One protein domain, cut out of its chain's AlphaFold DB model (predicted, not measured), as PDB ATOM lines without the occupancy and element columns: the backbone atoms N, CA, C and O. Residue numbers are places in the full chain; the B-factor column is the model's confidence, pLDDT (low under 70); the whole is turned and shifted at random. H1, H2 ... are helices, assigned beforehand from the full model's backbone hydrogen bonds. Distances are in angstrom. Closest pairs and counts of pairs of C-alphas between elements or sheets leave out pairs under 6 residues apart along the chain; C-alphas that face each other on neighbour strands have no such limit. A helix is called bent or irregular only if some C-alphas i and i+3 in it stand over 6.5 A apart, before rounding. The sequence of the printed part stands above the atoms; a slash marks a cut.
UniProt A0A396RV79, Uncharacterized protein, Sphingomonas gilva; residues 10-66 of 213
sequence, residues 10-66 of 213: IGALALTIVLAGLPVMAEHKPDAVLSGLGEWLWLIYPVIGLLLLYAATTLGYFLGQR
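What this domain is: This is residues 10 to 66 of the 213 residues of an uncharacterized protein of Sphingomonas gilva (UniProt A0A396RV79). Two helices make an open hook: H2 is sharply bent, its long arm H2b sticking out, and H1 folds back from its short arm H2a. The printed part has 57 residues, with named helices H1 then H2, all helix. It is extended, radius of gyration of the C-alphas 16.0 A, spanning 48 by 24 by 21 A.

Where its parts are: H2, residues 30 to 66, by hydrogen bonds assigned as one helix, is bent: C-alphas 39 and 42 are 7.1 A apart. Its arms are H2a, residues 30 to 39, and H2b, residues 42 to 66, 37.0 A long, ending at C-alpha 66 (58.363, 19.171, 7.705). H1, residues 10 to 28, 26.5 A, begins at C-alpha 10 (44.223, 11.681, -26.889).

How they stand to each other: H2b is about perpendicular to H2a, at 78 degrees, and apart from H1. H1, with residues 22 to 26 alone, only just touches H2a, with 3 C-alpha pairs within 8 A, the closest Ala 26 and Val 33, 6.0 A. O i to N i+4 pairs within hydrogen-bond range are 13 of 15 in H1, 5 of 6 in H2a, 19 of 21 in H2b.

The domain as a whole: The printed part has no cut, and its link is tight. Residues under pLDDT 70 number 19, among them 62 to 66.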
ATOM      1  N   ILE A  10      45.180  12.794 -26.769       66.69
ATOM      2  CA  ILE A  10      44.223  11.681 -26.889       66.69
ATOM      3  C   ILE A  10      43.777  11.199 -25.502       66.69
ATOM      4  O   ILE A  10      42.586  10.992 -25.284       66.69
ATOM      5  N   GLY A  11      44.707  11.081 -24.549       66.81
ATOM      6  CA  GLY A  11      44.387  10.703 -23.171       66.81
ATOM      7  C   GLY A  11      43.498  11.727 -22.463       66.81
ATOM      8  O   GLY A  11      42.544  11.343 -21.793       66.81
ATOM      9  N   ALA A  12      43.759  13.024 -22.655       67.25
ATOM     10  CA  ALA A  12      42.929  14.088 -22.097       67.25
ATOM     11  C   ALA A  12      41.512  14.073 -22.691       67.25
ATOM     12  O   ALA A  12      40.548  14.117 -21.936       67.25
ATOM     13  N   LEU A  13      41.382  13.928 -24.016       69.12
ATOM     14  CA  LEU A  13      40.084  13.859 -24.691       69.12
ATOM     15  C   LEU A  13      39.268  12.640 -24.230       69.12
ATOM     16  O   LEU A  13      38.089  12.773 -23.910       69.12
ATOM     17  N   ALA A  14      39.902  11.468 -24.142       68.44
ATOM     18  CA  ALA A  14      39.264  10.254 -23.640       68.44
ATOM     19  C   ALA A  14      38.804  10.419 -22.184       68.44
ATOM     20  O   ALA A  14      37.671  10.076 -21.858       68.44
ATOM     21  N   LEU A  15      39.637  11.013 -21.324       71.50
ATOM     22  CA  LEU A  15      39.290  11.276 -19.928       71.50
ATOM     23  C   LEU A  15      38.107  12.247 -19.804       71.50
ATOM     24  O   LEU A  15      37.222  12.023 -18.984       71.50
ATOM     25  N   THR A  16      38.051  13.297 -20.631       71.62
ATOM     26  CA  THR A  16      36.924  14.243 -20.638       71.62
ATOM     27  C   THR A  16      35.630  13.577 -21.100       71.62
ATOM     28  O   THR A  16      34.594  13.777 -20.473       71.62
ATOM     29  N   ILE A  17      35.679  12.748 -22.149       70.81
ATOM     30  CA  ILE A  17      34.508  12.006 -22.644       70.81
ATOM     31  C   ILE A  17      34.004  11.023 -21.584       70.81
ATOM     32  O   ILE A  17      32.801  10.915 -21.375       70.81
ATOM     33  N   VAL A  18      34.907  10.345 -20.877       70.38
ATOM     34  CA  VAL A  18      34.547   9.417 -19.799       70.38
ATOM     35  C   VAL A  18      33.935  10.171 -18.613       70.38
ATOM     36  O   VAL A  18      32.857   9.800 -18.160       70.38
ATOM     37  N   LEU A  19      34.554  11.264 -18.153       71.31
ATOM     38  CA  LEU A  19      34.068  12.048 -17.008       71.31
ATOM     39  C   LEU A  19      32.751  12.787 -17.283       71.31
ATOM     40  O   LEU A  19      31.947  12.931 -16.368       71.31
ATOM     41  N   ALA A  20      32.518  13.247 -18.514       72.62
ATOM     42  CA  ALA A  20      31.285  13.940 -18.893       72.62
ATOM     43  C   ALA A  20      30.184  12.985 -19.390       72.62
ATOM     44  O   ALA A  20      29.002  13.263 -19.210       72.62
ATOM     45  N   GLY A  21      30.555  11.858 -20.004       67.44
ATOM     46  CA  GLY A  21      29.623  10.894 -20.590       67.44
ATOM     47  C   GLY A  21      29.067   9.880 -19.592       67.44
ATOM     48  O   GLY A  21      27.890   9.532 -19.685       67.44
ATOM     49  N   LEU A  22      29.865   9.440 -18.611       67.12
ATOM     50  CA  LEU A  22      29.409   8.503 -17.573       67.12
ATOM     51  C   LEU A  22      28.223   9.031 -16.747       67.12
ATOM     52  O   LEU A  22      27.282   8.263 -16.561       67.12
ATOM     53  N   PRO A  23      28.198  10.299 -16.289       72.38
ATOM     54  CA  PRO A  23      27.065  10.835 -15.532       72.38
ATOM     55  C   PRO A  23      25.774  10.861 -16.356       72.38
ATOM     56  O   PRO A  23      24.729  10.426 -15.883       72.38
ATOM     57  N   VAL A  24      25.863  11.296 -17.619       71.69
ATOM     58  CA  VAL A  24      24.713  11.396 -18.534       71.69
ATOM     59  C   VAL A  24      24.167  10.010 -18.896       71.69
ATOM     60  O   VAL A  24      22.951   9.810 -18.949       71.69
ATOM     61  N   MET A  25      25.047   9.024 -19.112       65.12
ATOM     62  CA  MET A  25      24.636   7.638 -19.358       65.12
ATOM     63  C   MET A  25      24.075   6.954 -18.106       65.12
ATOM     64  O   MET A  25      23.133   6.171 -18.228       65.12
ATOM     65  N   ALA A  26      24.608   7.259 -16.918       66.88
ATOM     66  CA  ALA A  26      24.104   6.729 -15.652       66.88
ATOM     67  C   ALA A  26      22.684   7.227 -15.341       66.88
ATOM     68  O   ALA A  26      21.895   6.486 -14.765       66.88
ATOM     69  N   GLU A  27      22.340   8.443 -15.776       73.62
ATOM     70  CA  GLU A  27      21.001   9.019 -15.615       73.62
ATOM     71  C   GLU A  27      19.950   8.347 -16.518       73.62
ATOM     72  O   GLU A  27      18.814   8.140 -16.100       73.62
ATOM     73  N   HIS A  28      20.323   7.950 -17.741       74.94
ATOM     74  CA  HIS A  28      19.370   7.414 -18.724       74.94
ATOM     75  C   HIS A  28      19.303   5.879 -18.761       74.94
ATOM     76  O   HIS A  28      18.262   5.326 -19.120       74.94
ATOM     77  N   LYS A  29      20.401   5.173 -18.445       77.56
ATOM     78  CA  LYS A  29      20.489   3.698 -18.468       77.56
ATOM     79  C   LYS A  29      21.448   3.165 -17.386       77.56
ATOM     80  O   LYS A  29      22.516   2.643 -17.724       77.56
ATOM     81  N   PRO A  30      21.074   3.244 -16.097       72.19
ATOM     82  CA  PRO A  30      21.948   2.857 -14.986       72.19
ATOM     83  C   PRO A  30      22.394   1.387 -15.058       72.19
ATOM     84  O   PRO A  30      23.564   1.089 -14.826       72.19
ATOM     85  N   ASP A  31      21.513   0.480 -15.485       76.38
ATOM     86  CA  ASP A  31      21.805  -0.959 -15.548       76.38
ATOM     87  C   ASP A  31      22.851  -1.312 -16.619       76.38
ATOM     88  O   ASP A  31      23.669  -2.215 -16.438       76.38
ATOM     89  N   ALA A  32      22.875  -0.569 -17.732       73.31
ATOM     90  CA  ALA A  32      23.859  -0.759 -18.801       73.31
ATOM     91  C   ALA A  32      25.239  -0.214 -18.399       73.31
ATOM     92  O   ALA A  32      26.267  -0.797 -18.737       73.31
ATOM     93  N   VAL A  33      25.262   0.881 -17.635       68.19
ATOM     94  CA  VAL A  33      26.498   1.459 -17.097       68.19
ATOM     95  C   VAL A  33      27.081   0.555 -16.013       68.19
ATOM     96  O   VAL A  33      28.274   0.278 -16.044       68.19
ATOM     97  N   LEU A  34      26.258   0.041 -15.096       68.19
ATOM     98  CA  LEU A  34      26.709  -0.843 -14.019       68.19
ATOM     99  C   LEU A  34      27.172  -2.213 -14.526       68.19
ATOM    100  O   LEU A  34      28.201  -2.706 -14.066       68.19
ATOM    101  N   SER A  35      26.468  -2.810 -15.493       72.69
ATOM    102  CA  SER A  35      26.906  -4.072 -16.111       72.69
ATOM    103  C   SER A  35      28.192  -3.891 -16.925       72.69
ATOM    104  O   SER A  35      29.114  -4.689 -16.781       72.69
ATOM    105  N   GLY A  36      28.303  -2.793 -17.682       71.50
ATOM    106  CA  GLY A  36      29.519  -2.438 -18.412       71.50
ATOM    107  C   GLY A  36      30.705  -2.116 -17.503       71.50
ATOM    108  O   GLY A  36      31.813  -2.536 -17.797       71.50
ATOM    109  N   LEU A  37      30.508  -1.422 -16.376       67.62
ATOM    110  CA  LEU A  37      31.573  -1.165 -15.396       67.62
ATOM    111  C   LEU A  37      31.964  -2.421 -14.620       67.62
ATOM    112  O   LEU A  37      33.136  -2.562 -14.274       67.62
ATOM    113  N   GLY A  38      31.016  -3.326 -14.368       69.62
ATOM    114  CA  GLY A  38      31.224  -4.563 -13.615       69.62
ATOM    115  C   GLY A  38      32.394  -5.398 -14.136       69.62
ATOM    116  O   GLY A  38      33.235  -5.834 -13.351       69.62
ATOM    117  N   GLU A  39      32.512  -5.532 -15.460       72.50
ATOM    118  CA  GLU A  39      33.611  -6.257 -16.118       72.50
ATOM    119  C   GLU A  39      34.979  -5.571 -15.984       72.50
ATOM    120  O   GLU A  39      36.011  -6.217 -16.149       72.50
ATOM    121  N   TRP A  40      35.011  -4.280 -15.652       67.00
ATOM    122  CA  TRP A  40      36.233  -3.483 -15.506       67.00
ATOM    123  C   TRP A  40      36.561  -3.161 -14.050       67.00
ATOM    124  O   TRP A  40      37.665  -2.697 -13.765       67.00
ATOM    125  N   LEU A  41      35.652  -3.431 -13.108       73.31
ATOM    126  CA  LEU A  41      35.866  -3.170 -11.683       73.31
ATOM    127  C   LEU A  41      37.151  -3.831 -11.174       73.31
ATOM    128  O   LEU A  41      37.907  -3.201 -10.437       73.31
ATOM    129  N   TRP A  42      37.458  -5.050 -11.624       73.19
ATOM    130  CA  TRP A  42      38.687  -5.755 -11.244       73.19
ATOM    131  C   TRP A  42      39.977  -5.058 -11.722       73.19
ATOM    132  O   TRP A  42      41.014  -5.246 -11.095       73.19
ATOM    133  N   LEU A  43      39.922  -4.232 -12.777       72.94
ATOM    134  CA  LEU A  43      41.023  -3.365 -13.230       72.94
ATOM    135  C   LEU A  43      41.016  -2.007 -12.520       72.94
ATOM    136  O   LEU A  43      42.071  -1.441 -12.245       72.94
ATOM    137  N   ILE A  44      39.835  -1.481 -12.197       74.88
ATOM    138  CA  ILE A  44      39.674  -0.176 -11.549       74.88
ATOM    139  C   ILE A  44      40.150  -0.228 -10.092       74.88
ATOM    140  O   ILE A  44      40.890   0.658  -9.663       74.88
ATOM    141  N   TYR A  45      39.799  -1.274  -9.338       75.25
ATOM    142  CA  TYR A  45      40.206  -1.434  -7.937       75.25
ATOM    143  C   TYR A  45      41.728  -1.378  -7.708       75.25
ATOM    144  O   TYR A  45      42.152  -0.593  -6.856       75.25
ATOM    145  N   PRO A  46      42.579  -2.131  -8.437       74.25
ATOM    146  CA  PRO A  46      44.025  -2.053  -8.246       74.25
ATOM    147  C   PRO A  46      44.595  -0.697  -8.669       74.25
ATOM    148  O   PRO A  46      45.515  -0.214  -8.017       74.25
ATOM    149  N   VAL A  47      44.038  -0.044  -9.697       74.19
ATOM    150  CA  VAL A  47      44.472   1.298 -10.125       74.19
ATOM    151  C   VAL A  47      44.142   2.349  -9.064       74.19
ATOM    152  O   VAL A  47      45.005   3.152  -8.715       74.19
ATOM    153  N   ILE A  48      42.934   2.317  -8.497       76.69
ATOM    154  CA  ILE A  48      42.551   3.190  -7.378       76.69
ATOM    155  C   ILE A  48      43.434   2.906  -6.160       76.69
ATOM    156  O   ILE A  48      43.924   3.845  -5.535       76.69
ATOM    157  N   GLY A  49      43.701   1.635  -5.849       78.06
ATOM    158  CA  GLY A  49      44.611   1.246  -4.771       78.06
ATOM    159  C   GLY A  49      46.025   1.805  -4.961       78.06
ATOM    160  O   GLY A  49      46.598   2.358  -4.025       78.06
ATOM    161  N   LEU A  50      46.561   1.744  -6.183       79.12
ATOM    162  CA  LEU A  50      47.859   2.320  -6.545       79.12
ATOM    163  C   LEU A  50      47.871   3.847  -6.416       79.12
ATOM    164  O   LEU A  50      48.837   4.407  -5.901       79.12
ATOM    165  N   LEU A  51      46.797   4.518  -6.838       77.44
ATOM    166  CA  LEU A  51      46.652   5.968  -6.700       77.44
ATOM    167  C   LEU A  51      46.556   6.397  -5.233       77.44
ATOM    168  O   LEU A  51      47.193   7.373  -4.847       77.44
ATOM    169  N   LEU A  52      45.814   5.660  -4.404       82.25
ATOM    170  CA  LEU A  52      45.720   5.918  -2.966       82.25
ATOM    171  C   LEU A  52      47.053   5.660  -2.259       82.25
ATOM    172  O   LEU A  52      47.463   6.465  -1.425       82.25
ATOM    173  N   LEU A  53      47.768   4.594  -2.625       86.00
ATOM    174  CA  LEU A  53      49.109   4.315  -2.111       86.00
ATOM    175  C   LEU A  53      50.099   5.418  -2.513       86.00
ATOM    176  O   LEU A  53      50.891   5.879  -1.691       86.00
ATOM    177  N   TYR A  54      50.034   5.888  -3.759       80.69
ATOM    178  CA  TYR A  54      50.834   7.014  -4.239       80.69
ATOM    179  C   TYR A  54      50.491   8.321  -3.502       80.69
ATOM    180  O   TYR A  54      51.381   9.054  -3.069       80.69
ATOM    181  N   ALA A  55      49.208   8.605  -3.286       75.25
ATOM    182  CA  ALA A  55      48.768   9.764  -2.514       75.25
ATOM    183  C   ALA A  55      49.245   9.685  -1.054       75.25
ATOM    184  O   ALA A  55      49.787  10.653  -0.532       75.25
ATOM    185  N   ALA A  56      49.133   8.523  -0.405       81.00
ATOM    186  CA  ALA A  56      49.595   8.323   0.967       81.00
ATOM    187  C   ALA A  56      51.122   8.464   1.095       81.00
ATOM    188  O   ALA A  56      51.613   9.112   2.019       81.00
ATOM    189  N   THR A  57      51.881   7.907   0.149       79.75
ATOM    190  CA  THR A  57      53.350   8.002   0.140       79.75
ATOM    191  C   THR A  57      53.838   9.420  -0.143       79.75
ATOM    192  O   THR A  57      54.760   9.887   0.525       79.75
ATOM    193  N   THR A  58      53.205  10.146  -1.068       73.50
ATOM    194  CA  THR A  58      53.532  11.560  -1.322       73.50
ATOM    195  C   THR A  58      53.174  12.446  -0.131       73.50
ATOM    196  O   THR A  58      53.999  13.260   0.281       73.50
ATOM    197  N   LEU A  59      52.008  12.249   0.492       76.75
ATOM    198  CA  LEU A  59      51.614  12.986   1.695       76.75
ATOM    199  C   LEU A  59      52.577  12.714   2.863       76.75
ATOM    200  O   LEU A  59      53.026  13.650   3.520       76.75
ATOM    201  N   GLY A  60      52.954  11.448   3.075       76.69
ATOM    202  CA  GLY A  60      53.943  11.048   4.076       76.69
ATOM    203  C   GLY A  60      55.335  11.626   3.806       76.69
ATOM    204  O   GLY A  60      56.014  12.046   4.738       76.69
ATOM    205  N   TYR A  61      55.743  11.734   2.541       75.44
ATOM    206  CA  TYR A  61      56.989  12.396   2.154       75.44
ATOM    207  C   TYR A  61      56.967  13.901   2.462       75.44
ATOM    208  O   TYR A  61      57.931  14.426   3.018       75.44
ATOM    209  N   PHE A  62      55.866  14.597   2.161       68.38
ATOM    210  CA  PHE A  62      55.719  16.025   2.469       68.38
ATOM    211  C   PHE A  62      55.650  16.303   3.976       68.38
ATOM    212  O   PHE A  62      56.249  17.270   4.447       68.38
ATOM    213  N   LEU A  63      54.963  15.452   4.742       67.94
ATOM    214  CA  LEU A  63      54.929  15.544   6.205       67.94
ATOM    215  C   LEU A  63      56.303  15.220   6.810       67.94
ATOM    216  O   LEU A  63      56.806  15.976   7.632       67.94
ATOM    217  N   GLY A  64      56.984  14.188   6.307       62.44
ATOM    218  CA  GLY A  64      58.340  13.836   6.730       62.44
ATOM    219  C   GLY A  64      59.403  14.878   6.366       62.44
ATOM    220  O   GLY A  64      60.431  14.949   7.030       62.44
ATOM    221  N   GLN A  65      59.184  15.719   5.348       61.03
ATOM    222  CA  GLN A  65      60.048  16.876   5.085       61.03
ATOM    223  C   GLN A  65      59.835  18.025   6.079       61.03
ATOM    224  O   GLN A  65      60.773  18.785   6.304       61.03
ATOM    225  N   ARG A  66      58.642  18.155   6.675       55.22
ATOM    226  CA  ARG A  66      58.363  19.171   7.705       55.22
ATOM    227  C   ARG A  66      58.996  18.830   9.052       55.22
ATOM    228  O   ARG A  66      59.436  19.747   9.735       55.22
TER     229      ARG A  66